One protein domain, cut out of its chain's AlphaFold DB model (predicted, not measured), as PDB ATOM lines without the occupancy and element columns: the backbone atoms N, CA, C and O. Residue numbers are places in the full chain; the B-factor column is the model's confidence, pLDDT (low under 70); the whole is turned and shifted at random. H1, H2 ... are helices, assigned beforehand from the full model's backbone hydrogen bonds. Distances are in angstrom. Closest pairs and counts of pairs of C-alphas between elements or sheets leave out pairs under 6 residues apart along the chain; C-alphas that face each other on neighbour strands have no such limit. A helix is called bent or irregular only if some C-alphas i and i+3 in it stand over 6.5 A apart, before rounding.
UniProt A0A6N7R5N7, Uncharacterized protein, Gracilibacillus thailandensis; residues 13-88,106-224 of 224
ATOM      1  N   PRO A  13     -21.389  42.882 -52.768       51.38
ATOM      2  CA  PRO A  13     -22.308  41.762 -52.916       51.38
ATOM      3  C   PRO A  13     -22.116  41.059 -54.264       51.38
ATOM      4  O   PRO A  13     -22.277  39.846 -54.331       51.38
ATOM      5  N   GLU A  14     -21.682  41.796 -55.295       47.53
ATOM      6  CA  GLU A  14     -21.390  41.308 -56.648       47.53
ATOM      7  C   GLU A  14     -20.303  40.213 -56.698       47.53
ATOM      8  O   GLU A  14     -20.483  39.196 -57.365       47.53
ATOM      9  N   ASN A  15     -19.222  40.350 -55.921       42.28
ATOM     10  CA  ASN A  15     -18.129  39.368 -55.892       42.28
ATOM     11  C   ASN A  15     -18.439  38.151 -55.007       42.28
ATOM     12  O   ASN A  15     -17.928  37.057 -55.258       42.28
ATOM     13  N   GLN A  16     -19.307  38.304 -54.002       47.97
ATOM     14  CA  GLN A  16     -19.789  37.169 -53.209       47.97
ATOM     15  C   GLN A  16     -20.716  36.244 -54.019       47.97
ATOM     16  O   GLN A  16     -20.680  35.034 -53.801       47.97
ATOM     17  N   PHE A  17     -21.469  36.761 -55.005       49.81
ATOM     18  CA  PHE A  17     -22.302  35.922 -55.887       49.81
ATOM     19  C   PHE A  17     -21.487  34.907 -56.710       49.81
ATOM     20  O   PHE A  17     -21.996  33.825 -57.001       49.81
ATOM     21  N   LEU A  18     -20.240  35.235 -57.075       48.03
ATOM     22  CA  LEU A  18     -19.359  34.379 -57.886       48.03
ATOM     23  C   LEU A  18     -18.591  33.341 -57.053       48.03
ATOM     24  O   LEU A  18     -18.382  32.213 -57.502       48.03
ATOM     25  N   SER A  19     -18.191  33.708 -55.831       43.62
ATOM     26  CA  SER A  19     -17.440  32.848 -54.899       43.62
ATOM     27  C   SER A  19     -18.266  31.660 -54.387       43.62
ATOM     28  O   SER A  19     -17.717  30.615 -54.047       43.62
ATOM     29  N   ASP A  20     -19.589  31.795 -54.342       51.69
ATOM     30  CA  ASP A  20     -20.487  30.822 -53.728       51.69
ATOM     31  C   ASP A  20     -21.205  29.951 -54.783       51.69
ATOM     32  O   ASP A  20     -22.421  29.770 -54.762       51.69
ATOM     33  N   SER A  21     -20.483  29.417 -55.772       54.28
ATOM     34  CA  SER A  21     -21.047  28.531 -56.815       54.28
ATOM     35  C   SER A  21     -20.951  27.031 -56.486       54.28
ATOM     36  O   SER A  21     -21.560  26.212 -57.167       54.28
ATOM     37  N   THR A  22     -20.243  26.654 -55.416       54.03
ATOM     38  CA  THR A  22     -19.976  25.247 -55.056       54.03
ATOM     39  C   THR A  22     -21.005  24.631 -54.101       54.03
ATOM     40  O   THR A  22     -21.183  23.414 -54.081       54.03
ATOM     41  N   THR A  23     -21.726  25.443 -53.327       63.06
ATOM     42  CA  THR A  23     -22.764  24.980 -52.383       63.06
ATOM     43  C   THR A  23     -24.120  24.850 -53.088       63.06
ATOM     44  O   THR A  23     -24.561  25.782 -53.763       63.06
ATOM     45  N   LYS A  24     -24.788  23.703 -52.919       73.12
ATOM     46  CA  LYS A  24     -26.084  23.363 -53.534       73.12
ATOM     47  C   LYS A  24     -27.161  24.406 -53.199       73.12
ATOM     48  O   LYS A  24     -27.402  24.672 -52.026       73.12
ATOM     49  N   ASP A  25     -27.814  24.966 -54.217       79.62
ATOM     50  CA  ASP A  25     -28.880  25.964 -54.061       79.62
ATOM     51  C   ASP A  25     -30.256  25.275 -54.007       79.62
ATOM     52  O   ASP A  25     -30.707  24.657 -54.977       79.62
ATOM     53  N   ASN A  26     -30.959  25.390 -52.876       85.19
ATOM     54  CA  ASN A  26     -32.285  24.783 -52.697       85.19
ATOM     55  C   ASN A  26     -33.352  25.372 -53.635       85.19
ATOM     56  O   ASN A  26     -34.433  24.794 -53.798       85.19
ATOM     57  N   ARG A  27     -33.055  26.485 -54.313       82.38
ATOM     58  CA  ARG A  27     -33.907  27.079 -55.345       82.38
ATOM     59  C   ARG A  27     -34.211  26.125 -56.500       82.38
ATOM     60  O   ARG A  27     -35.311  26.175 -57.043       82.38
ATOM     61  N   GLU A  28     -33.302  25.211 -56.843       84.25
ATOM     62  CA  GLU A  28     -33.556  24.186 -57.868       84.25
ATOM     63  C   GLU A  28     -34.690  23.234 -57.465       84.25
ATOM     64  O   GLU A  28     -35.543  22.875 -58.283       84.25
ATOM     65  N   ILE A  29     -34.731  22.856 -56.184       85.38
ATOM     66  CA  ILE A  29     -35.794  22.016 -55.622       85.38
ATOM     67  C   ILE A  29     -37.118  22.774 -55.696       85.38
ATOM     68  O   ILE A  29     -38.119  22.226 -56.159       85.38
ATOM     69  N   ILE A  30     -37.105  24.052 -55.319       86.62
ATOM     70  CA  ILE A  30     -38.277  24.930 -55.365       86.62
ATOM     71  C   ILE A  30     -38.791  25.099 -56.795       86.62
ATOM     72  O   ILE A  30     -39.994  25.001 -57.026       86.62
ATOM     73  N   ASN A  31     -37.902  25.271 -57.772       86.75
ATOM     74  CA  ASN A  31     -38.279  25.358 -59.181       86.75
ATOM     75  C   ASN A  31     -38.917  24.053 -59.680       86.75
ATOM     76  O   ASN A  31     -39.926  24.097 -60.383       86.75
ATOM     77  N   ARG A  32     -38.397  22.891 -59.260       87.31
ATOM     78  CA  ARG A  32     -38.979  21.574 -59.577       87.31
ATOM     79  C   ARG A  32     -40.339  21.348 -58.910       87.31
ATOM     80  O   ARG A  32     -41.218  20.696 -59.476       87.31
ATOM     81  N   TRP A  33     -40.521  21.855 -57.695       88.06
ATOM     82  CA  TRP A  33     -41.819  21.830 -57.021       88.06
ATOM     83  C   TRP A  33     -42.802  22.751 -57.739       88.06
ATOM     84  O   TRP A  33     -43.926  22.349 -58.024       88.06
ATOM     85  N   TRP A  34     -42.353  23.944 -58.129       88.12
ATOM     86  CA  TRP A  34     -43.164  24.914 -58.853       88.12
ATOM     87  C   TRP A  34     -43.587  24.422 -60.243       88.12
ATOM     88  O   TRP A  34     -44.717  24.668 -60.661       88.12
ATOM     89  N   SER A  35     -42.730  23.689 -60.959       88.81
ATOM     90  CA  SER A  35     -43.095  23.102 -62.257       88.81
ATOM     91  C   SER A  35     -44.187  22.037 -62.133       88.81
ATOM     92  O   SER A  35     -44.958  21.835 -63.062       88.81
ATOM     93  N   ASN A  36     -44.278  21.375 -60.976       91.00
ATOM     94  CA  ASN A  36     -45.317  20.398 -60.655       91.00
ATOM     95  C   ASN A  36     -46.394  20.965 -59.715       91.00
ATOM     96  O   ASN A  36     -47.135  20.190 -59.101       91.00
ATOM     97  N   LYS A  37     -46.486  22.299 -59.593       87.00
ATOM     98  CA  LYS A  37     -47.337  22.967 -58.602       87.00
ATOM     99  C   LYS A  37     -48.783  22.501 -58.677       87.00
ATOM    100  O   LYS A  37     -49.358  22.250 -57.635       87.00
ATOM    101  N   ASP A  38     -49.344  22.296 -59.868       89.50
ATOM    102  CA  ASP A  38     -50.770  21.982 -60.006       89.50
ATOM    103  C   ASP A  38     -51.090  20.613 -59.391       89.50
ATOM    104  O   ASP A  38     -52.070  20.460 -58.667       89.50
ATOM    105  N   LYS A  39     -50.196  19.629 -59.569       92.00
ATOM    106  CA  LYS A  39     -50.328  18.302 -58.946       92.00
ATOM    107  C   LYS A  39     -50.148  18.364 -57.430       92.00
ATOM    108  O   LYS A  39     -50.862  17.674 -56.707       92.00
ATOM    109  N   ILE A  40     -49.186  19.155 -56.952       89.69
ATOM    110  CA  ILE A  40     -48.909  19.304 -55.516       89.69
ATOM    111  C   ILE A  40     -50.064  20.040 -54.832       89.69
ATOM    112  O   ILE A  40     -50.606  19.536 -53.852       89.69
ATOM    113  N   ILE A  41     -50.485  21.178 -55.385       89.62
ATOM    114  CA  ILE A  41     -51.610  21.987 -54.910       89.62
ATOM    115  C   ILE A  41     -52.879  21.144 -54.893       89.62
ATOM    116  O   ILE A  41     -53.557  21.135 -53.878       89.62
ATOM    117  N   MET A  42     -53.172  20.375 -55.946       92.06
ATOM    118  CA  MET A  42     -54.350  19.504 -55.971       92.06
ATOM    119  C   MET A  42     -54.322  18.453 -54.853       92.06
ATOM    120  O   MET A  42     -55.332  18.241 -54.188       92.06
ATOM    121  N   ARG A  43     -53.171  17.810 -54.606       93.19
ATOM    122  CA  ARG A  43     -53.033  16.829 -53.513       93.19
ATOM    123  C   ARG A  43     -53.210  17.473 -52.141       93.19
ATOM    124  O   ARG A  43     -53.939  16.935 -51.317       93.19
ATOM    125  N   VAL A  44     -52.561  18.614 -51.910       92.62
ATOM    126  CA  VAL A  44     -52.681  19.360 -50.650       92.62
ATOM    127  C   VAL A  44     -54.114  19.840 -50.460       92.62
ATOM    128  O   VAL A  44     -54.681  19.623 -49.401       92.62
ATOM    129  N   MET A  45     -54.740  20.404 -51.493       92.69
ATOM    130  CA  MET A  45     -56.127  20.860 -51.453       92.69
ATOM    131  C   MET A  45     -57.084  19.712 -51.131       92.69
ATOM    132  O   MET A  45     -57.952  19.877 -50.286       92.69
ATOM    133  N   LEU A  46     -56.902  18.537 -51.736       95.19
ATOM    134  CA  LEU A  46     -57.732  17.367 -51.451       95.19
ATOM    135  C   LEU A  46     -57.560  16.876 -50.003       95.19
ATOM    136  O   LEU A  46     -58.550  16.568 -49.339       95.19
ATOM    137  N   LEU A  47     -56.330  16.854 -49.484       95.06
ATOM    138  CA  LEU A  47     -56.064  16.530 -48.078       95.06
ATOM    139  C   LEU A  47     -56.689  17.560 -47.128       95.06
ATOM    140  O   LEU A  47     -57.360  17.190 -46.171       95.06
ATOM    141  N   THR A  48     -56.534  18.848 -47.415       94.00
ATOM    142  CA  THR A  48     -57.093  19.927 -46.597       94.00
ATOM    143  C   THR A  48     -58.622  19.916 -46.611       94.00
ATOM    144  O   THR A  48     -59.243  20.010 -45.557       94.00
ATOM    145  N   VAL A  49     -59.247  19.758 -47.782       94.50
ATOM    146  CA  VAL A  49     -60.710  19.695 -47.915       94.50
ATOM    147  C   VAL A  49     -61.260  18.452 -47.222       94.50
ATOM    148  O   VAL A  49     -62.240  18.560 -46.494       94.50
ATOM    149  N   SER A  50     -60.627  17.286 -47.385       95.38
ATOM    150  CA  SER A  50     -61.071  16.070 -46.688       95.38
ATOM    151  C   SER A  50     -60.971  16.205 -45.166       95.38
ATOM    152  O   SER A  50     -61.923  15.852 -44.474       95.38
ATOM    153  N   ALA A  51     -59.892  16.794 -44.642       94.44
ATOM    154  CA  ALA A  51     -59.773  17.093 -43.217       94.44
ATOM    155  C   ALA A  51     -60.874  18.054 -42.732       94.44
ATOM    156  O   ALA A  51     -61.501  17.797 -41.707       94.44
ATOM    157  N   LEU A  52     -61.164  19.120 -43.488       94.31
ATOM    158  CA  LEU A  52     -62.238  20.063 -43.159       94.31
ATOM    159  C   LEU A  52     -63.624  19.410 -43.188       94.31
ATOM    160  O   LEU A  52     -64.447  19.728 -42.339       94.31
ATOM    161  N   VAL A  53     -63.879  18.477 -44.109       96.25
ATOM    162  CA  VAL A  53     -65.139  17.716 -44.144       96.25
ATOM    163  C   VAL A  53     -65.280  16.842 -42.898       96.25
ATOM    164  O   VAL A  53     -66.355  16.813 -42.307       96.25
ATOM    165  N   VAL A  54     -64.209  16.174 -42.458       96.75
ATOM    166  CA  VAL A  54     -64.234  15.386 -41.213       96.75
ATOM    167  C   VAL A  54     -64.557  16.277 -40.014       96.75
ATOM    168  O   VAL A  54     -65.411  15.915 -39.208       96.75
ATOM    169  N   VAL A  55     -63.937  17.458 -39.921       96.06
ATOM    170  CA  VAL A  55     -64.262  18.432 -38.866       96.06
ATOM    171  C   VAL A  55     -65.712  18.897 -38.987       96.06
ATOM    172  O   VAL A  55     -66.408  18.919 -37.983       96.06
ATOM    173  N   ALA A  56     -66.202  19.185 -40.194       95.69
ATOM    174  CA  ALA A  56     -67.562  19.670 -40.423       95.69
ATOM    175  C   ALA A  56     -68.651  18.672 -40.003       95.69
ATOM    176  O   ALA A  56     -69.734  19.091 -39.605       95.69
ATOM    177  N   VAL A  57     -68.370  17.367 -40.082       97.06
ATOM    178  CA  VAL A  57     -69.273  16.312 -39.588       97.06
ATOM    179  C   VAL A  57     -69.373  16.331 -38.058       97.06
ATOM    180  O   VAL A  57     -70.422  15.985 -37.519       97.06
ATOM    181  N   ILE A  58     -68.306  16.732 -37.361       96.19
ATOM    182  CA  ILE A  58     -68.259  16.817 -35.893       96.19
ATOM    183  C   ILE A  58     -68.828  18.161 -35.418       96.19
ATOM    184  O   ILE A  58     -69.712  18.194 -34.567       96.19
ATOM    185  N   ASP A  59     -68.324  19.259 -35.980       95.69
ATOM    186  CA  ASP A  59     -68.725  20.632 -35.688       95.69
ATOM    187  C   ASP A  59     -68.601  21.495 -36.953       95.69
ATOM    188  O   ASP A  59     -67.514  21.883 -37.400       95.69
ATOM    189  N   PHE A  60     -69.757  21.816 -37.533       93.44
ATOM    190  CA  PHE A  60     -69.837  22.640 -38.730       93.44
ATOM    191  C   PHE A  60     -69.346  24.076 -38.495       93.44
ATOM    192  O   PHE A  60     -68.702  24.654 -39.371       93.44
ATOM    193  N   SER A  61     -69.615  24.655 -37.320       94.00
ATOM    194  CA  SER A  61     -69.203  26.026 -37.002       94.00
ATOM    195  C   SER A  61     -67.682  26.123 -36.938       94.00
ATOM    196  O   SER A  61     -67.085  26.990 -37.580       94.00
ATOM    197  N   MET A  62     -67.049  25.165 -36.257       93.56
ATOM    198  CA  MET A  62     -65.592  25.069 -36.184       93.56
ATOM    199  C   MET A  62     -64.965  24.900 -37.574       93.56
ATOM    200  O   MET A  62     -63.979  25.566 -37.893       93.56
ATOM    201  N   ALA A  63     -65.542  24.057 -38.436       93.12
ATOM    202  CA  ALA A  63     -65.036  23.866 -39.795       93.12
ATOM    203  C   ALA A  63     -65.068  25.158 -40.627       93.12
ATOM    204  O   ALA A  63     -64.110  25.448 -41.346       93.12
ATOM    205  N   VAL A  64     -66.133  25.957 -40.500       90.75
ATOM    206  CA  VAL A  64     -66.235  27.264 -41.165       90.75
ATOM    207  C   VAL A  64     -65.196  28.243 -40.614       90.75
ATOM    208  O   VAL A  64     -64.512  28.901 -41.397       90.75
ATOM    209  N   GLN A  65     -65.012  28.302 -39.293       89.94
ATOM    210  CA  GLN A  65     -64.002  29.167 -38.668       89.94
ATOM    211  C   GLN A  65     -62.572  28.809 -39.103       89.94
ATOM    212  O   GLN A  65     -61.740  29.698 -39.269       89.94
ATOM    213  N   LEU A  66     -62.287  27.527 -39.355       92.81
ATOM    214  CA  LEU A  66     -60.976  27.063 -39.819       92.81
ATOM    215  C   LEU A  66     -60.661  27.428 -41.278       92.81
ATOM    216  O   LEU A  66     -59.487  27.406 -41.654       92.81
ATOM    217  N   LEU A  67     -61.644  27.807 -42.105       90.12
ATOM    218  CA  LEU A  67     -61.393  28.178 -43.505       90.12
ATOM    219  C   LEU A  67     -60.437  29.369 -43.629       90.12
ATOM    220  O   LEU A  67     -59.514  29.326 -44.442       90.12
ATOM    221  N   SER A  68     -60.630  30.405 -42.808       86.38
ATOM    222  CA  SER A  68     -59.803  31.619 -42.822       86.38
ATOM    223  C   SER A  68     -58.321  31.345 -42.494       86.38
ATOM    224  O   SER A  68     -57.469  31.627 -43.342       86.38
ATOM    225  N   PRO A  69     -57.959  30.726 -41.348       89.94
ATOM    226  CA  PRO A  69     -56.559  30.442 -41.027       89.94
ATOM    227  C   PRO A  69     -55.921  29.426 -41.985       89.94
ATOM    228  O   PRO A  69     -54.744  29.557 -42.323       89.94
ATOM    229  N   VAL A  70     -56.677  28.443 -42.485       92.94
ATOM    230  CA  VAL A  70     -56.180  27.496 -43.499       92.94
ATOM    231  C   VAL A  70     -55.852  28.218 -44.808       92.94
ATOM    232  O   VAL A  70     -54.779  28.003 -45.379       92.94
ATOM    233  N   ALA A  71     -56.740  29.103 -45.271       90.56
ATOM    234  CA  ALA A  71     -56.498  29.925 -46.452       90.56
ATOM    235  C   ALA A  71     -55.293  30.853 -46.249       90.56
ATOM    236  O   ALA A  71     -54.458  30.967 -47.148       90.56
ATOM    237  N   PHE A  72     -55.155  31.451 -45.058       90.31
ATOM    238  CA  PHE A  72     -54.013  32.292 -44.703       90.31
ATOM    239  C   PHE A  72     -52.690  31.542 -44.876       90.31
ATOM    240  O   PHE A  72     -51.830  31.968 -45.645       90.31
ATOM    241  N   ILE A  73     -52.552  30.380 -44.227       92.25
ATOM    242  CA  ILE A  73     -51.340  29.551 -44.300       92.25
ATOM    243  C   ILE A  73     -51.056  29.137 -45.747       92.25
ATOM    244  O   ILE A  73     -49.914  29.229 -46.204       92.25
ATOM    245  N   GLY A  74     -52.089  28.732 -46.492       91.81
ATOM    246  CA  GLY A  74     -51.960  28.376 -47.903       91.81
ATOM    247  C   GLY A  74     -51.391  29.521 -48.744       91.81
ATOM    248  O   GLY A  74     -50.426  29.323 -49.486       91.81
ATOM    249  N   ILE A  75     -51.933  30.732 -48.592       92.31
ATOM    250  CA  ILE A  75     -51.465  31.911 -49.329       92.31
ATOM    251  C   ILE A  75     -50.054  32.314 -48.892       92.31
ATOM    252  O   ILE A  75     -49.238  32.629 -49.759       92.31
ATOM    253  N   MET A  76     -49.714  32.249 -47.600       92.00
ATOM    254  CA  MET A  76     -48.342  32.504 -47.133       92.00
ATOM    255  C   MET A  76     -47.332  31.567 -47.804       92.00
ATOM    256  O   MET A  76     -46.310  32.021 -48.320       92.00
ATOM    257  N   ILE A  77     -47.630  30.263 -47.843       91.50
ATOM    258  CA  ILE A  77     -46.758  29.251 -48.453       91.50
ATOM    259  C   ILE A  77     -46.606  29.513 -49.957       91.50
ATOM    260  O   ILE A  77     -45.489  29.533 -50.477       91.50
ATOM    261  N   ILE A  78     -47.715  29.761 -50.664       90.62
ATOM    262  CA  ILE A  78     -47.696  30.082 -52.100       90.62
ATOM    263  C   ILE A  78     -46.876  31.349 -52.361       90.62
ATOM    264  O   ILE A  78     -46.082  31.378 -53.303       90.62
ATOM    265  N   THR A  79     -47.036  32.372 -51.520       90.56
ATOM    266  CA  THR A  79     -46.316  33.647 -51.615       90.56
ATOM    267  C   THR A  79     -44.820  33.424 -51.451       90.56
ATOM    268  O   THR A  79     -44.046  33.850 -52.306       90.56
ATOM    269  N   PHE A  80     -44.403  32.676 -50.427       89.88
ATOM    270  CA  PHE A  80     -43.005  32.299 -50.231       89.88
ATOM    271  C   PHE A  80     -42.420  31.616 -51.477       89.88
ATOM    272  O   PHE A  80     -41.425  32.085 -52.034       89.88
ATOM    273  N   PHE A  81     -43.071  30.565 -51.988       89.88
ATOM    274  CA  PHE A  81     -42.597  29.868 -53.187       89.88
ATOM    275  C   PHE A  81     -42.585  30.767 -54.431       89.88
ATOM    276  O   PHE A  81     -41.659  30.685 -55.239       89.88
ATOM    277  N   TYR A  82     -43.573  31.650 -54.590       87.94
ATOM    278  CA  TYR A  82     -43.635  32.602 -55.699       87.94
ATOM    279  C   TYR A  82     -42.492  33.629 -55.660       87.94
ATOM    280  O   TYR A  82     -41.930  33.972 -56.708       87.94
ATOM    281  N   ILE A  83     -42.115  34.105 -54.472       87.62
ATOM    282  CA  ILE A  83     -40.982  35.020 -54.317       87.62
ATOM    283  C   ILE A  83     -39.660  34.279 -54.544       87.62
ATOM    284  O   ILE A  83     -38.790  34.794 -55.247       87.62
ATOM    285  N   VAL A  84     -39.511  33.055 -54.043       85.00
ATOM    286  CA  VAL A  84     -38.248  32.308 -54.150       85.00
ATOM    287  C   VAL A  84     -37.978  31.749 -55.552       85.00
ATOM    288  O   VAL A  84     -36.827  31.753 -55.987       85.00
ATOM    289  N   LYS A  85     -39.004  31.268 -56.268       84.06
ATOM    290  CA  LYS A  85     -38.837  30.588 -57.570       84.06
ATOM    291  C   LYS A  85     -38.091  31.436 -58.607       84.06
ATOM    292  O   LYS A  85     -38.110  32.657 -58.558       84.06
ATOM    293  N   GLY A  86     -37.587  30.816 -59.660       74.56
ATOM    294  CA  GLY A  86     -36.941  31.491 -60.787       74.56
ATOM    295  C   GLY A  86     -35.426  31.373 -60.733       74.56
ATOM    296  O   GLY A  86     -34.866  30.907 -59.746       74.56
ATOM    297  N   ASN A  87     -34.762  31.738 -61.821       64.81
ATOM    298  CA  ASN A  87     -33.310  31.638 -61.914       64.81
ATOM    299  C   ASN A  87     -32.654  32.844 -61.234       64.81
ATOM    300  O   ASN A  87     -33.302  33.872 -61.014       64.81
ATOM    301  N   ARG A  88     -31.372  32.719 -60.876       63.59
ATOM    302  CA  ARG A  88     -30.567  33.899 -60.550       63.59
ATOM    303  C   ARG A  88     -30.599  34.807 -61.774       63.59
ATOM    304  O   ARG A  88     -30.371  34.338 -62.886       63.59
ATOM    305  N   LEU A 106     -41.428  53.982 -57.765       58.72
ATOM    306  CA  LEU A 106     -41.155  52.577 -57.439       58.72
ATOM    307  C   LEU A 106     -39.702  52.342 -56.997       58.72
ATOM    308  O   LEU A 106     -39.453  51.508 -56.140       58.72
ATOM    309  N   HIS A 107     -38.738  53.119 -57.504       60.50
ATOM    310  CA  HIS A 107     -37.336  53.008 -57.088       60.50
ATOM    311  C   HIS A 107     -37.084  53.522 -55.663       60.50
ATOM    312  O   HIS A 107     -36.112  53.115 -55.030       60.50
ATOM    313  N   ARG A 108     -37.938  54.417 -55.138       63.53
ATOM    314  CA  ARG A 108     -37.862  54.840 -53.727       63.53
ATOM    315  C   ARG A 108     -38.362  53.748 -52.784       63.53
ATOM    316  O   ARG A 108     -37.861  53.628 -51.670       63.53
ATOM    317  N   ILE A 109     -39.303  52.931 -53.244       66.56
ATOM    318  CA  ILE A 109     -39.919  51.851 -52.470       66.56
ATOM    319  C   ILE A 109     -39.314  50.509 -52.905       66.56
ATOM    320  O   ILE A 109     -40.005  49.532 -53.131       66.56
ATOM    321  N   ASP A 110     -37.992  50.451 -53.056       73.19
ATOM    322  CA  ASP A 110     -37.321  49.208 -53.432       73.19
ATOM    323  C   ASP A 110     -37.125  48.298 -52.203       73.19
ATOM    324  O   ASP A 110     -36.157  48.447 -51.450       73.19
ATOM    325  N   TYR A 111     -38.018  47.314 -52.025       75.12
ATOM    326  CA  TYR A 111     -37.956  46.321 -50.934       75.12
ATOM    327  C   TYR A 111     -36.712  45.439 -50.952       75.12
ATOM    328  O   TYR A 111     -36.429  44.716 -50.004       75.12
ATOM    329  N   ARG A 112     -35.911  45.502 -52.014       75.38
ATOM    330  CA  ARG A 112     -34.595  44.863 -52.036       75.38
ATOM    331  C   ARG A 112     -33.617  45.535 -51.075       75.38
ATOM    332  O   ARG A 112     -32.635  44.904 -50.682       75.38
ATOM    333  N   ARG A 113     -33.834  46.808 -50.734       75.62
ATOM    334  CA  ARG A 113     -32.893  47.644 -49.969       75.62
ATOM    335  C   ARG A 113     -33.325  47.894 -48.535       75.62
ATOM    336  O   ARG A 113     -32.459  48.072 -47.686       75.62
ATOM    337  N   HIS A 114     -34.623  47.905 -48.261       76.81
ATOM    338  CA  HIS A 114     -35.152  48.162 -46.928       76.81
ATOM    339  C   HIS A 114     -36.290  47.187 -46.591       76.81
ATOM    340  O   HIS A 114     -37.032  46.785 -47.485       76.81
ATOM    341  N   PRO A 115     -36.418  46.785 -45.312       71.50
ATOM    342  CA  PRO A 115     -37.493  45.904 -44.861       71.50
ATOM    343  C   PRO A 115     -38.803  46.663 -44.584       71.50
ATOM    344  O   PRO A 115     -39.830  46.040 -44.338       71.50
ATOM    345  N   ILE A 116     -38.771  48.002 -44.586       78.81
ATOM    346  CA  ILE A 116     -39.926  48.841 -44.259       78.81
ATOM    347  C   ILE A 116     -40.825  48.939 -45.488       78.81
ATOM    348  O   ILE A 116     -40.524  49.653 -46.444       78.81
ATOM    349  N   SER A 117     -41.950  48.233 -45.449       84.75
ATOM    350  CA  SER A 117     -42.904  48.201 -46.551       84.75
ATOM    351  C   SER A 117     -44.122  49.094 -46.322       84.75
ATOM    352  O   SER A 117     -44.472  49.412 -45.184       84.75
ATOM    353  N   ILE A 118     -44.783  49.525 -47.404       86.25
ATOM    354  CA  ILE A 118     -46.053  50.266 -47.300       86.25
ATOM    355  C   ILE A 118     -47.085  49.484 -46.459       86.25
ATOM    356  O   ILE A 118     -47.678  50.089 -45.562       86.25
ATOM    357  N   PRO A 119     -47.277  48.162 -46.671       88.62
ATOM    358  CA  PRO A 119     -48.126  47.344 -45.811       88.62
ATOM    359  C   PRO A 119     -47.754  47.440 -44.332       88.62
ATOM    360  O   PRO A 119     -48.645  47.567 -43.501       88.62
ATOM    361  N   PHE A 120     -46.459  47.425 -43.997       88.19
ATOM    362  CA  PHE A 120     -46.003  47.536 -42.610       88.19
ATOM    363  C   PHE A 120     -46.385  48.883 -41.988       88.19
ATOM    364  O   PHE A 120     -46.931  48.919 -40.889       88.19
ATOM    365  N   ILE A 121     -46.157  49.993 -42.698       88.81
ATOM    366  CA  ILE A 121     -46.532  51.331 -42.211       88.81
ATOM    367  C   ILE A 121     -48.041  51.403 -41.976       88.81
ATOM    368  O   ILE A 121     -48.486  51.873 -40.929       88.81
ATOM    369  N   LEU A 122     -48.831  50.911 -42.930       88.94
ATOM    370  CA  LEU A 122     -50.284  50.936 -42.823       88.94
ATOM    371  C   LEU A 122     -50.798  50.035 -41.695       88.94
ATOM    372  O   LEU A 122     -51.702  50.428 -40.966       88.94
ATOM    373  N   PHE A 123     -50.193  48.861 -41.515       88.06
ATOM    374  CA  PHE A 123     -50.484  47.968 -40.399       88.06
ATOM    375  C   PHE A 123     -50.252  48.667 -39.056       88.06
ATOM    376  O   PHE A 123     -51.137  48.673 -38.204       88.06
ATOM    377  N   VAL A 124     -49.093  49.312 -38.887       89.06
ATOM    378  CA  VAL A 124     -48.759  50.059 -37.668       89.06
ATOM    379  C   VAL A 124     -49.753  51.197 -37.426       89.06
ATOM    380  O   VAL A 124     -50.206  51.361 -36.297       89.06
ATOM    381  N   LEU A 125     -50.144  51.943 -38.465       88.06
ATOM    382  CA  LEU A 125     -51.157  52.998 -38.346       88.06
ATOM    383  C   LEU A 125     -52.503  52.452 -37.865       88.06
ATOM    384  O   LEU A 125     -53.068  53.001 -36.925       88.06
ATOM    385  N   ILE A 126     -52.990  51.359 -38.459       84.44
ATOM    386  CA  ILE A 126     -54.252  50.723 -38.058       84.44
ATOM    387  C   ILE A 126     -54.179  50.273 -36.593       84.44
ATOM    388  O   ILE A 126     -55.078  50.589 -35.818       84.44
ATOM    389  N   VAL A 127     -53.100  49.590 -36.194       85.25
ATOM    390  CA  VAL A 127     -52.916  49.113 -34.812       85.25
ATOM    391  C   VAL A 127     -52.873  50.276 -33.822       85.25
ATOM    392  O   VAL A 127     -53.568  50.239 -32.813       85.25
ATOM    393  N   ILE A 128     -52.104  51.331 -34.112       86.06
ATOM    394  CA  ILE A 128     -52.032  52.518 -33.249       86.06
ATOM    395  C   ILE A 128     -53.400  53.197 -33.149       86.06
ATOM    396  O   ILE A 128     -53.808  53.560 -32.051       86.06
ATOM    397  N   SER A 129     -54.133  53.344 -34.257       82.56
ATOM    398  CA  SER A 129     -55.484  53.914 -34.235       82.56
ATOM    399  C   SER A 129     -56.441  53.114 -33.357       82.56
ATOM    400  O   SER A 129     -57.223  53.718 -32.631       82.56
ATOM    401  N   PHE A 130     -56.351  51.782 -33.374       79.25
ATOM    402  CA  PHE A 130     -57.136  50.925 -32.485       79.25
ATOM    403  C   PHE A 130     -56.769  51.096 -31.014       79.25
ATOM    404  O   PHE A 130     -57.658  51.223 -30.180       79.25
ATOM    405  N   LEU A 131     -55.472  51.127 -30.697       82.44
ATOM    406  CA  LEU A 131     -55.009  51.344 -29.325       82.44
ATOM    407  C   LEU A 131     -55.474  52.706 -28.793       82.44
ATOM    408  O   LEU A 131     -56.022  52.780 -27.701       82.44
ATOM    409  N   LEU A 132     -55.338  53.765 -29.598       81.00
ATOM    410  CA  LEU A 132     -55.811  55.102 -29.236       81.00
ATOM    411  C   LEU A 132     -57.335  55.145 -29.086       81.00
ATOM    412  O   LEU A 132     -57.838  55.734 -28.139       81.00
ATOM    413  N   SER A 133     -58.079  54.516 -29.993       77.44
ATOM    414  CA  SER A 133     -59.537  54.424 -29.878       77.44
ATOM    415  C   SER A 133     -59.961  53.773 -28.563       77.44
ATOM    416  O   SER A 133     -60.852  54.297 -27.900       77.44
ATOM    417  N   ASN A 134     -59.293  52.687 -28.172       77.06
ATOM    418  CA  ASN A 134     -59.565  51.990 -26.922       77.06
ATOM    419  C   ASN A 134     -59.219  52.843 -25.688       77.06
ATOM    420  O   ASN A 134     -59.974  52.847 -24.722       77.06
ATOM    421  N   ASP A 135     -58.108  53.581 -25.719       79.94
ATOM    422  CA  ASP A 135     -57.678  54.418 -24.591       79.94
ATOM    423  C   ASP A 135     -58.525  55.696 -24.426       79.94
ATOM    424  O   ASP A 135     -58.702  56.178 -23.307       79.94
ATOM    425  N   PHE A 136     -59.057  56.249 -25.522       77.50
ATOM    426  CA  PHE A 136     -59.863  57.479 -25.526       77.50
ATOM    427  C   PHE A 136     -61.380  57.234 -25.613       77.50
ATOM    428  O   PHE A 136     -62.137  58.195 -25.743       77.50
ATOM    429  N   ASP A 137     -61.818  55.971 -25.551       70.62
ATOM    430  CA  ASP A 137     -63.219  55.535 -25.700       70.62
ATOM    431  C   ASP A 137     -63.898  56.105 -26.966       70.62
ATOM    432  O   ASP A 137     -65.080  56.449 -27.000       70.62
ATOM    433  N   ILE A 138     -63.111  56.260 -28.038       70.25
ATOM    434  CA  ILE A 138     -63.584  56.789 -29.319       70.25
ATOM    435  C   ILE A 138     -64.166  55.619 -30.116       70.25
ATOM    436  O   ILE A 138     -63.431  54.664 -30.379       70.25
ATOM    437  N   PRO A 139     -65.423  55.679 -30.587       64.75
ATOM    438  CA  PRO A 139     -66.028  54.583 -31.334       64.75
ATOM    439  C   PRO A 139     -65.385  54.435 -32.724       64.75
ATOM    440  O   PRO A 139     -65.775  55.096 -33.688       64.75
ATOM    441  N   PHE A 140     -64.403  53.537 -32.850       65.25
ATOM    442  CA  PHE A 140     -63.874  53.097 -34.143       65.25
ATOM    443  C   PHE A 140     -64.800  52.044 -34.751       65.25
ATOM    444  O   PHE A 140     -64.574  50.836 -34.676       65.25
ATOM    445  N   ASN A 141     -65.871  52.518 -35.374       60.28
ATOM    446  CA  ASN A 141     -66.861  51.664 -36.020       60.28
ATOM    447  C   ASN A 141     -66.369  51.184 -37.395       60.28
ATOM    448  O   ASN A 141     -66.895  51.574 -38.436       60.28
ATOM    449  N   LEU A 142     -65.348  50.322 -37.410       58.22
ATOM    450  CA  LEU A 142     -64.968  49.568 -38.616       58.22
ATOM    451  C   LEU A 142     -65.970  48.455 -38.938       58.22
ATOM    452  O   LEU A 142     -66.064  48.018 -40.085       58.22
ATOM    453  N   GLU A 143     -66.766  48.052 -37.951       51.53
ATOM    454  CA  GLU A 143     -67.883  47.129 -38.093       51.53
ATOM    455  C   GLU A 143     -69.064  47.669 -37.285       51.53
ATOM    456  O   GLU A 143     -68.917  48.033 -36.121       51.53
ATOM    457  N   VAL A 144     -70.245  47.744 -37.904       42.25
ATOM    458  CA  VAL A 144     -71.488  48.094 -37.207       42.25
ATOM    459  C   VAL A 144     -72.412  46.890 -37.313       42.25
ATOM    460  O   VAL A 144     -72.774  46.469 -38.408       42.25
ATOM    461  N   SER A 145     -72.786  46.328 -36.161       42.38
ATOM    462  CA  SER A 145     -73.854  45.328 -36.010       42.38
ATOM    463  C   SER A 145     -73.783  44.125 -36.969       42.38
ATOM    464  O   SER A 145     -74.694  43.898 -37.763       42.38
ATOM    465  N   GLY A 146     -72.715  43.327 -36.880       42.78
ATOM    466  CA  GLY A 146     -72.656  41.996 -37.505       42.78
ATOM    467  C   GLY A 146     -72.341  41.967 -39.006       42.78
ATOM    468  O   GLY A 146     -72.380  40.894 -39.606       42.78
ATOM    469  N   GLY A 147     -72.002  43.109 -39.609       49.66
ATOM    470  CA  GLY A 147     -71.471  43.201 -40.968       49.66
ATOM    471  C   GLY A 147     -70.623  44.458 -41.166       49.66
ATOM    472  O   GLY A 147     -70.877  45.501 -40.564       49.66
ATOM    473  N   SER A 148     -69.600  44.370 -42.017       50.31
ATOM    474  CA  SER A 148     -68.842  45.558 -42.420       50.31
ATOM    475  C   SER A 148     -69.745  46.495 -43.228       50.31
ATOM    476  O   SER A 148     -70.442  46.061 -44.146       50.31
ATOM    477  N   ARG A 149     -69.712  47.799 -42.919       55.56
ATOM    478  CA  ARG A 149     -70.355  48.848 -43.738       55.56
ATOM    479  C   ARG A 149     -69.670  48.994 -45.105       55.56
ATOM    480  O   ARG A 149     -70.225  49.589 -46.026       55.56
ATOM    481  N   TYR A 150     -68.465  48.446 -45.226       58.38
ATOM    482  CA  TYR A 150     -67.646  48.441 -46.425       58.38
ATOM    483  C   TYR A 150     -67.660  47.052 -47.074       58.38
ATOM    484  O   TYR A 150     -67.961  46.045 -46.441       58.38
ATOM    485  N   VAL A 151     -67.271  46.978 -48.351       58.31
ATOM    486  CA  VAL A 151     -67.203  45.720 -49.130       58.31
ATOM    487  C   VAL A 151     -66.261  44.675 -48.495       58.31
ATOM    488  O   VAL A 151     -66.298  43.500 -48.847       58.31
ATOM    489  N   THR A 152     -65.424  45.085 -47.540       58.88
ATOM    490  CA  THR A 152     -64.449  44.251 -46.836       58.88
ATOM    491  C   THR A 152     -64.476  44.535 -45.337       58.88
ATOM    492  O   THR A 152     -64.663  45.681 -44.926       58.88
ATOM    493  N   SER A 153     -64.282  43.500 -44.517       67.44
ATOM    494  CA  SER A 153     -64.079  43.640 -43.072       67.44
ATOM    495  C   SER A 153     -62.654  44.084 -42.760       67.44
ATOM    496  O   SER A 153     -61.743  43.927 -43.583       67.44
ATOM    497  N   LEU A 154     -62.453  44.611 -41.551       69.44
ATOM    498  CA  LEU A 154     -61.125  44.921 -41.036       69.44
ATOM    499  C   LEU A 154     -60.237  43.675 -41.000       69.44
ATOM    500  O   LEU A 154     -59.081  43.734 -41.417       69.44
ATOM    501  N   GLU A 155     -60.785  42.546 -40.551       70.50
ATOM    502  CA  GLU A 155     -60.080  41.263 -40.536       70.50
ATOM    503  C   GLU A 155     -59.568  40.895 -41.935       70.50
ATOM    504  O   GLU A 155     -58.407  40.519 -42.099       70.50
ATOM    505  N   GLY A 156     -60.400  41.091 -42.965       74.31
ATOM    506  CA  GLY A 156     -60.020  40.879 -44.360       74.31
ATOM    507  C   GLY A 156     -58.914  41.824 -44.839       74.31
ATOM    508  O   GLY A 156     -57.997  41.398 -45.540       74.31
ATOM    509  N   LEU A 157     -58.945  43.099 -44.438       77.94
ATOM    510  CA  LEU A 157     -57.886  44.060 -44.774       77.94
ATOM    511  C   LEU A 157     -56.558  43.681 -44.108       77.94
ATOM    512  O   LEU A 157     -55.526  43.628 -44.777       77.94
ATOM    513  N   ILE A 158     -56.586  43.360 -42.812       81.81
ATOM    514  CA  ILE A 158     -55.406  42.943 -42.046       81.81
ATOM    515  C   ILE A 158     -54.808  41.661 -42.632       81.81
ATOM    516  O   ILE A 158     -53.585  41.559 -42.759       81.81
ATOM    517  N   PHE A 159     -55.652  40.715 -43.045       85.50
ATOM    518  CA  PHE A 159     -55.235  39.492 -43.726       85.50
ATOM    519  C   PHE A 159     -54.386  39.799 -44.970       85.50
ATOM    520  O   PHE A 159     -53.256  39.316 -45.091       85.50
ATOM    521  N   TRP A 160     -54.880  40.654 -45.873       87.00
ATOM    522  CA  TRP A 160     -54.165  41.012 -47.104       87.00
ATOM    523  C   TRP A 160     -52.915  41.856 -46.846       87.00
ATOM    524  O   TRP A 160     -51.868  41.593 -47.443       87.00
ATOM    525  N   ILE A 161     -52.989  42.827 -45.931       89.50
ATOM    526  CA  ILE A 161     -51.836  43.638 -45.513       89.50
ATOM    527  C   ILE A 161     -50.721  42.735 -44.967       89.50
ATOM    528  O   ILE A 161     -49.558  42.901 -45.339       89.50
ATOM    529  N   SER A 162     -51.065  41.733 -44.155       89.88
ATOM    530  CA  SER A 162     -50.101  40.788 -43.579       89.88
ATOM    531  C   SER A 162     -49.403  39.948 -44.653       89.88
ATOM    532  O   SER A 162     -48.186  39.768 -44.608       89.88
ATOM    533  N   ILE A 163     -50.140  39.483 -45.667       90.62
ATOM    534  CA  ILE A 163     -49.565  38.740 -46.801       90.62
ATOM    535  C   ILE A 163     -48.588  39.614 -47.600       90.62
ATOM    536  O   ILE A 163     -47.510  39.150 -47.975       90.62
ATOM    537  N   LEU A 164     -48.923  40.883 -47.841       91.19
ATOM    538  CA  LEU A 164     -48.051  41.811 -48.569       91.19
ATOM    539  C   LEU A 164     -46.808  42.199 -47.761       91.19
ATOM    540  O   LEU A 164     -45.708  42.305 -48.309       91.19
ATOM    541  N   MET A 165     -46.954  42.334 -46.444       91.19
ATOM    542  CA  MET A 165     -45.835  42.517 -45.525       91.19
ATOM    543  C   MET A 165     -44.879  41.315 -45.564       91.19
ATOM    544  O   MET A 165     -43.664  41.490 -45.651       91.19
ATOM    545  N   LEU A 166     -45.406  40.088 -45.588       90.50
ATOM    546  CA  LEU A 166     -44.595  38.881 -45.763       90.50
ATOM    547  C   LEU A 166     -43.908  38.842 -47.131       90.50
ATOM    548  O   LEU A 166     -42.718  38.541 -47.209       90.50
ATOM    549  N   ALA A 167     -44.620  39.179 -48.208       90.44
ATOM    550  CA  ALA A 167     -44.061  39.203 -49.559       90.44
ATOM    551  C   ALA A 167     -42.874  40.176 -49.672       90.44
ATOM    552  O   ALA A 167     -41.805  39.796 -50.154       90.44
ATOM    553  N   SER A 168     -43.044  41.409 -49.189       89.38
ATOM    554  CA  SER A 168     -41.991  42.435 -49.157       89.38
ATOM    555  C   SER A 168     -40.811  42.020 -48.268       89.38
ATOM    556  O   SER A 168     -39.657  42.139 -48.685       89.38
ATOM    557  N   THR A 169     -41.081  41.417 -47.108       89.00
ATOM    558  CA  THR A 169     -40.043  40.891 -46.207       89.00
ATOM    559  C   THR A 169     -39.237  39.761 -46.852       89.00
ATOM    560  O   THR A 169     -38.008  39.774 -46.804       89.00
ATOM    561  N   PHE A 170     -39.884  38.797 -47.514       88.62
ATOM    562  CA  PHE A 170     -39.168  37.721 -48.205       88.62
ATOM    563  C   PHE A 170     -38.324  38.241 -49.372       88.62
ATOM    564  O   PHE A 170     -37.214  37.748 -49.577       88.62
ATOM    565  N   ILE A 171     -38.803  39.254 -50.108       87.25
ATOM    566  CA  ILE A 171     -37.999  39.928 -51.140       87.25
ATOM    567  C   ILE A 171     -36.726  40.510 -50.524       87.25
ATOM    568  O   ILE A 171     -35.644  40.291 -51.071       87.25
ATOM    569  N   TYR A 172     -36.842  41.208 -49.393       86.81
ATOM    570  CA  TYR A 172     -35.699  41.775 -48.685       86.81
ATOM    571  C   TYR A 172     -34.707  40.689 -48.243       86.81
ATOM    572  O   TYR A 172     -33.527  40.753 -48.593       86.81
ATOM    573  N   ILE A 173     -35.192  39.654 -47.546       85.69
ATOM    574  CA  ILE A 173     -34.369  38.560 -47.007       85.69
ATOM    575  C   ILE A 173     -33.580  37.864 -48.120       85.69
ATOM    576  O   ILE A 173     -32.360  37.755 -48.023       85.69
ATOM    577  N   ILE A 174     -34.244  37.450 -49.205       84.69
ATOM    578  CA  ILE A 174     -33.593  36.724 -50.313       84.69
ATOM    579  C   ILE A 174     -32.610  37.621 -51.074       84.69
ATOM    580  O   ILE A 174     -31.655  37.137 -51.686       84.69
ATOM    581  N   ASN A 175     -32.833  38.934 -51.067       82.62
ATOM    582  CA  ASN A 175     -31.943  39.872 -51.733       82.62
ATOM    583  C   ASN A 175     -30.724  40.255 -50.882       82.62
ATOM    584  O   ASN A 175     -29.745  40.744 -51.446       82.62
ATOM    585  N   GLN A 176     -30.758  40.063 -49.560       80.88
ATOM    586  CA  GLN A 176     -29.688  40.481 -48.647       80.88
ATOM    587  C   GLN A 176     -28.936  39.324 -47.985       80.88
ATOM    588  O   GLN A 176     -27.790  39.513 -47.588       80.88
ATOM    589  N   SER A 177     -29.537  38.139 -47.894       79.19
ATOM    590  CA  SER A 177     -28.998  37.006 -47.136       79.19
ATOM    591  C   SER A 177     -29.319  35.661 -47.782       79.19
ATOM    592  O   SER A 177     -30.272  35.543 -48.556       79.19
ATOM    593  N   ASP A 178     -28.542  34.641 -47.420       80.88
ATOM    594  CA  ASP A 178     -28.892  33.249 -47.688       80.88
ATOM    595  C   ASP A 178     -29.955  32.795 -46.685       80.88
ATOM    596  O   ASP A 178     -29.805  32.964 -45.474       80.88
ATOM    597  N   PHE A 179     -31.043  32.207 -47.177       82.06
ATOM    598  CA  PHE A 179     -32.192  31.848 -46.350       82.06
ATOM    599  C   PHE A 179     -32.671  30.438 -46.678       82.06
ATOM    600  O   PHE A 179     -32.971  30.139 -47.827       82.06
ATOM    601  N   LEU A 180     -32.750  29.546 -45.684       80.94
ATOM    602  CA  LEU A 180     -33.193  28.148 -45.864       80.94
ATOM    603  C   LEU A 180     -32.419  27.378 -46.962       80.94
ATOM    604  O   LEU A 180     -32.975  26.543 -47.681       80.94
ATOM    605  N   GLY A 181     -31.123  27.673 -47.118       76.06
ATOM    606  CA  GLY A 181     -30.275  27.105 -48.176       76.06
ATOM    607  C   GLY A 181     -30.594  27.621 -49.586       76.06
ATOM    608  O   GLY A 181     -30.091  27.076 -50.567       76.06
ATOM    609  N   ILE A 182     -31.439  28.649 -49.701       81.12
ATOM    610  CA  ILE A 182     -31.596  29.460 -50.907       81.12
ATOM    611  C   ILE A 182     -30.521  30.527 -50.848       81.12
ATOM    612  O   ILE A 182     -30.490  31.326 -49.910       81.12
ATOM    613  N   LYS A 183     -29.671  30.560 -51.865       79.06
ATOM    614  CA  LYS A 183     -28.636  31.582 -51.936       79.06
ATOM    615  C   LYS A 183     -29.227  32.931 -52.295       79.06
ATOM    616  O   LYS A 183     -30.221  33.015 -53.039       79.06
ATOM    617  N   ARG A 184     -28.593  33.976 -51.773       77.19
ATOM    618  CA  ARG A 184     -28.886  35.364 -52.101       77.19
ATOM    619  C   ARG A 184     -28.976  35.506 -53.617       77.19
ATOM    620  O   ARG A 184     -28.123  35.013 -54.353       77.19
ATOM    621  N   ALA A 185     -30.010  36.182 -54.109       71.75
ATOM    622  CA  ALA A 185     -30.094  36.537 -55.525       71.75
ATOM    623  C   ALA A 185     -30.882  37.820 -55.721       71.75
ATOM    624  O   ALA A 185     -31.894  38.047 -55.052       71.75
ATOM    625  N   LYS A 186     -30.469  38.605 -56.719       70.50
ATOM    626  CA  LYS A 186     -31.263  39.736 -57.182       70.50
ATOM    627  C   LYS A 186     -32.590  39.218 -57.739       70.50
ATOM    628  O   LYS A 186     -32.620  38.388 -58.649       70.50
ATOM    629  N   GLN A 187     -33.691  39.669 -57.148       71.62
ATOM    630  CA  GLN A 187     -35.034  39.319 -57.612       71.62
ATOM    631  C   GLN A 187     -35.327  39.980 -58.967       71.62
ATOM    632  O   GLN A 187     -34.802  41.051 -59.256       71.62
ATOM    633  N   ASN A 188     -36.188  39.365 -59.786       73.81
ATOM    634  CA  ASN A 188     -36.649  39.960 -61.048       73.81
ATOM    635  C   ASN A 188     -37.473  41.237 -60.763       73.81
ATOM    636  O   ASN A 188     -38.238  41.286 -59.793       73.81
ATOM    637  N   GLU A 189     -37.311  42.280 -61.583       73.62
ATOM    638  CA  GLU A 189     -38.146  43.487 -61.548       73.62
ATOM    639  C   GLU A 189     -39.633  43.163 -61.706       73.62
ATOM    640  O   GLU A 189     -40.436  43.716 -60.964       73.62
ATOM    641  N   ASP A 190     -40.016  42.214 -62.569       74.75
ATOM    642  CA  ASP A 190     -41.433  41.855 -62.769       74.75
ATOM    643  C   ASP A 190     -42.135  41.427 -61.476       74.75
ATOM    644  O   ASP A 190     -43.285  41.788 -61.229       74.75
ATOM    645  N   LYS A 191     -41.437  40.676 -60.617       79.44
ATOM    646  CA  LYS A 191     -41.994  40.251 -59.327       79.44
ATOM    647  C   LYS A 191     -42.164  41.423 -58.374       79.44
ATOM    648  O   LYS A 191     -43.169  41.495 -57.677       79.44
ATOM    649  N   LEU A 192     -41.183  42.326 -58.350       80.19
ATOM    650  CA  LEU A 192     -41.237  43.530 -57.530       80.19
ATOM    651  C   LEU A 192     -42.412  44.416 -57.971       80.19
ATOM    652  O   LEU A 192     -43.214  44.829 -57.139       80.19
ATOM    653  N   PHE A 193     -42.586  44.611 -59.282       80.94
ATOM    654  CA  PHE A 193     -43.745  45.307 -59.846       80.94
ATOM    655  C   PHE A 193     -45.069  44.630 -59.488       80.94
ATOM    656  O   PHE A 193     -46.022  45.324 -59.142       80.94
ATOM    657  N   SER A 194     -45.138  43.297 -59.533       83.12
ATOM    658  CA  SER A 194     -46.347  42.563 -59.146       83.12
ATOM    659  C   SER A 194     -46.709  42.784 -57.678       83.12
ATOM    660  O   SER A 194     -47.888  42.952 -57.374       83.12
ATOM    661  N   VAL A 195     -45.725  42.798 -56.771       86.00
ATOM    662  CA  VAL A 195     -45.971  43.075 -55.347       86.00
ATOM    663  C   VAL A 195     -46.447  44.512 -55.163       86.00
ATOM    664  O   VAL A 195     -47.489  44.718 -54.553       86.00
ATOM    665  N   HIS A 196     -45.778  45.493 -55.771       86.00
ATOM    666  CA  HIS A 196     -46.209  46.891 -55.688       86.00
ATOM    667  C   HIS A 196     -47.601  47.138 -56.262       86.00
ATOM    668  O   HIS A 196     -48.364  47.925 -55.711       86.00
ATOM    669  N   TYR A 197     -47.956  46.466 -57.357       86.88
ATOM    670  CA  TYR A 197     -49.299  46.565 -57.913       86.88
ATOM    671  C   TYR A 197     -50.353  46.080 -56.910       86.88
ATOM    672  O   TYR A 197     -51.345  46.767 -56.676       86.88
ATOM    673  N   MET A 198     -50.105  44.938 -56.264       88.31
ATOM    674  CA  MET A 198     -50.993  44.416 -55.223       88.31
ATOM    675  C   MET A 198     -51.053  45.354 -54.011       88.31
ATOM    676  O   MET A 198     -52.132  45.594 -53.480       88.31
ATOM    677  N   GLU A 199     -49.936  45.955 -53.604       87.12
ATOM    678  CA  GLU A 199     -49.926  46.959 -52.535       87.12
ATOM    679  C   GLU A 199     -50.771  48.181 -52.869       87.12
ATOM    680  O   GLU A 199     -51.546  48.628 -52.030       87.12
ATOM    681  N   ILE A 200     -50.690  48.704 -54.093       86.75
ATOM    682  CA  ILE A 200     -51.519  49.844 -54.505       86.75
ATOM    683  C   ILE A 200     -53.007  49.497 -54.383       86.75
ATOM    684  O   ILE A 200     -53.780  50.309 -53.880       86.75
ATOM    685  N   VAL A 201     -53.406  48.292 -54.794       86.69
ATOM    686  CA  VAL A 201     -54.805  47.850 -54.720       86.69
ATOM    687  C   VAL A 201     -55.248  47.660 -53.267       86.69
ATOM    688  O   VAL A 201     -56.203  48.299 -52.826       86.69
ATOM    689  N   PHE A 202     -54.555  46.812 -52.503       87.75
ATOM    690  CA  PHE A 202     -54.993  46.428 -51.160       87.75
ATOM    691  C   PHE A 202     -54.661  47.484 -50.110       87.75
ATOM    692  O   PHE A 202     -55.542  47.863 -49.340       87.75
ATOM    693  N   CYS A 203     -53.431  48.001 -50.072       87.88
ATOM    694  CA  CYS A 203     -53.066  49.054 -49.124       87.88
ATOM    695  C   CYS A 203     -53.746  50.379 -49.476       87.88
ATOM    696  O   CYS A 203     -54.130  51.103 -48.567       87.88
ATOM    697  N   GLY A 204     -53.956  50.684 -50.761       85.56
ATOM    698  CA  GLY A 204     -54.711  51.871 -51.170       85.56
ATOM    699  C   GLY A 204     -56.165  51.827 -50.696       85.56
ATOM    700  O   GLY A 204     -56.626  52.766 -50.049       85.56
ATOM    701  N   ALA A 205     -56.869  50.715 -50.940       84.94
ATOM    702  CA  ALA A 205     -58.230  50.523 -50.440       84.94
ATOM    703  C   ALA A 205     -58.288  50.558 -48.902       84.94
ATOM    704  O   ALA A 205     -59.136  51.239 -48.330       84.94
ATOM    705  N   SER A 206     -57.345  49.884 -48.240       85.38
ATOM    706  CA  SER A 206     -57.230  49.868 -46.777       85.38
ATOM    707  C   SER A 206     -57.021  51.269 -46.198       85.38
ATOM    708  O   SER A 206     -57.656  51.630 -45.214       85.38
ATOM    709  N   LEU A 207     -56.151  52.073 -46.817       87.88
ATOM    710  CA  LEU A 207     -55.844  53.433 -46.380       87.88
ATOM    711  C   LEU A 207     -57.056  54.353 -46.529       87.88
ATOM    712  O   LEU A 207     -57.310  55.160 -45.642       87.88
ATOM    713  N   LEU A 208     -57.823  54.220 -47.617       86.00
ATOM    714  CA  LEU A 208     -59.059  54.982 -47.805       86.00
ATOM    715  C   LEU A 208     -60.103  54.642 -46.742       86.00
ATOM    716  O   LEU A 208     -60.689  55.552 -46.162       86.00
ATOM    717  N   ILE A 209     -60.308  53.352 -46.461       82.00
ATOM    718  CA  ILE A 209     -61.233  52.905 -45.412       82.00
ATOM    719  C   ILE A 209     -60.780  53.457 -44.060       82.00
ATOM    720  O   ILE A 209     -61.562  54.115 -43.383       82.00
ATOM    721  N   TRP A 210     -59.501  53.280 -43.717       83.62
ATOM    722  CA  TRP A 210     -58.926  53.798 -42.476       83.62
ATOM    723  C   TRP A 210     -59.104  55.316 -42.338       83.62
ATOM    724  O   TRP A 210     -59.539  55.774 -41.285       83.62
ATOM    725  N   LEU A 211     -58.851  56.101 -43.394       86.25
ATOM    726  CA  LEU A 211     -59.051  57.556 -43.375       86.25
ATOM    727  C   LEU A 211     -60.504  57.940 -43.091       86.25
ATOM    728  O   LEU A 211     -60.745  58.833 -42.282       86.25
ATOM    729  N   VAL A 212     -61.462  57.282 -43.749       83.19
ATOM    730  CA  VAL A 212     -62.891  57.546 -43.526       83.19
ATOM    731  C   VAL A 212     -63.268  57.211 -42.087       83.19
ATOM    732  O   VAL A 212     -63.917  58.025 -41.440       83.19
ATOM    733  N   THR A 213     -62.816  56.072 -41.559       79.06
ATOM    734  CA  THR A 213     -63.104  55.680 -40.174       79.06
ATOM    735  C   THR A 213     -62.500  56.654 -39.167       79.06
ATOM    736  O   THR A 213     -63.199  57.087 -38.257       79.06
ATOM    737  N   VAL A 214     -61.229  57.042 -39.331       81.25
ATOM    738  CA  VAL A 214     -60.583  58.045 -38.466       81.25
ATOM    739  C   VAL A 214     -61.368  59.355 -38.504       81.25
ATOM    740  O   VAL A 214     -61.594  59.973 -37.469       81.25
ATOM    741  N   PHE A 215     -61.798  59.787 -39.691       84.00
ATOM    742  CA  PHE A 215     -62.530  61.038 -39.855       84.00
ATOM    743  C   PHE A 215     -63.924  60.992 -39.218       84.00
ATOM    744  O   PHE A 215     -64.287  61.922 -38.501       84.00
ATOM    745  N   GLU A 216     -64.683  59.909 -39.421       78.81
ATOM    746  CA  GLU A 216     -65.967  59.694 -38.741       78.81
ATOM    747  C   GLU A 216     -65.782  59.680 -37.217       78.81
ATOM    748  O   GLU A 216     -66.506  60.374 -36.507       78.81
ATOM    749  N   ALA A 217     -64.770  58.967 -36.717       77.50
ATOM    750  CA  ALA A 217     -64.449  58.887 -35.295       77.50
ATOM    751  C   ALA A 217     -64.114  60.264 -34.689       77.50
ATOM    752  O   ALA A 217     -64.602  60.604 -33.613       77.50
ATOM    753  N   LEU A 218     -63.335  61.087 -35.400       81.19
ATOM    754  CA  LEU A 218     -63.024  62.458 -34.981       81.19
ATOM    755  C   LEU A 218     -64.265  63.358 -34.987       81.19
ATOM    756  O   LEU A 218     -64.440  64.147 -34.062       81.19
ATOM    757  N   ILE A 219     -65.137  63.246 -35.995       81.25
ATOM    758  CA  ILE A 219     -66.391  64.010 -36.030       81.25
ATOM    759  C   ILE A 219     -67.267  63.646 -34.836       81.25
ATOM    760  O   ILE A 219     -67.740  64.541 -34.142       81.25
ATOM    761  N   VAL A 220     -67.462  62.350 -34.593       77.50
ATOM    762  CA  VAL A 220     -68.310  61.868 -33.499       77.50
ATOM    763  C   VAL A 220     -67.768  62.312 -32.146       77.50
ATOM    764  O   VAL A 220     -68.552  62.697 -31.299       77.50
ATOM    765  N   HIS A 221     -66.451  62.296 -31.940       75.56
ATOM    766  CA  HIS A 221     -65.869  62.650 -30.646       75.56
ATOM    767  C   HIS A 221     -65.814  64.163 -30.372       75.56
ATOM    768  O   HIS A 221     -65.923  64.580 -29.223       75.56
ATOM    769  N   PHE A 222     -65.599  64.997 -31.399       79.06
ATOM    770  CA  PHE A 222     -65.413  66.444 -31.212       79.06
ATOM    771  C   PHE A 222     -66.661  67.293 -31.484       79.06
ATOM    772  O   PHE A 222     -66.722  68.426 -31.008       79.06
ATOM    773  N   PHE A 223     -67.623  66.801 -32.270       72.81
ATOM    774  CA  PHE A 223     -68.760  67.602 -32.744       72.81
ATOM    775  C   PHE A 223     -70.136  67.033 -32.377       72.81
ATOM    776  O   PHE A 223     -71.138  67.709 -32.623       72.81
ATOM    777  N   LEU A 224     -70.193  65.826 -31.819       58.69
ATOM    778  CA  LEU A 224     -71.408  65.111 -31.424       58.69
ATOM    779  C   LEU A 224     -71.324  64.724 -29.946       58.69
ATOM    780  O   LEU A 224     -72.400  64.728 -29.307       58.69
TER     781      LEU A 224
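AT A GLANCE: This is residues 13 to 88 and 106 to 224 of the 224 residues of an uncharacterized protein of Gracilibacillus thailandensis (UniProt A0A6N7R5N7). Three helices, H5, H6 and H7, form a splayed up-and-down bundle, each running against the one before it, and a narrow loop of H2, H3 and H4 packs on it through H4 and H6. H7 is the longest helix, H3 and H4 turn back at a tight link far from the bundle, and H1 lies out by itself, touching no helix. The printed part has 195 residues with seven named helices, H1 to H7 in order, and no named strand; the class is all helix. The outline is flat, 69 by 50 by 25 A, and loose, with a radius of gyration of the C-alphas of 20.7 A.

IN THESE COORDINATES: Find C-alpha 189 at (-38.146, 43.487, -61.548); from there H7, residues 189 to 223, runs 48.5 A to C-alpha 223 at (-68.760, 67.602, -32.744). H6 is residues 154 to 176, 32.6 A long, and H5 is residues 118 to 135, 25.8 A. Look next at H4, residues 60 to 84, 36.5 A, with a kink of 27 degrees near residue 68; it is neither bent nor irregular, but only just: C-alphas 65 and 68 are 6.4 A apart. H3, residues 37 to 58, is 31.5 A long. H2 is residues 27 to 35, and H1, residues 13 to 19, begins at C-alpha 13 at (-22.308, 41.762, -52.916).

HOW THE PARTS SIT: Begin at H7, whose residues 195 to 206 alone touch H6, at a steep tilt of 39 degrees, opposite ways; this is a hairpin, with closest C-alphas Leu 157 and Ser 206, 6.2 A apart. H7 touches H5 the same way at a shallow 20 degrees, closest at the C-alphas of Pro 119 and Cys 203, 6.2 A. H5 and H6, also a hairpin, touch at a steep 42 degrees, with the C-alphas of Pro 119 and Ile 161 closest at 5.3 A. H6 touches H4 the same way at a shallow 25 degrees, closest at the C-alphas of Thr 79 and Ala 167, 6.3 A. In the hairpin of H3 and H4, residues 52 to 56 and 62 to 66 alone touch, closest at the C-alphas of Ala 56 and Ala 63, 4.9 A. H2 touches residues 81 to 84 of H4 alone, closest at the C-alphas of Arg 27 and Val 84, 6.9 A. H3 is apart from H5, H6 and H7. In H2, H5, H6 and H7 every O i to N i+4 pair is within hydrogen-bond range; the counts are 2 of 3 in H1, 17 of 18 in H3 and 19 of 21 in H4.

THE WHOLE: The C-alphas farthest apart are those of Thr 22 and Leu 224, 69.2 A. Residues 89 to 105 are not printed, and C-alphas 88 and 106 are 21.7 A apart across the cut. The links H5 to H6 and H6 to H7 are long. The model's confidence is under 70 at residues 13 to 23, 87 to 88, 106 to 109, 139 to 154 and 224.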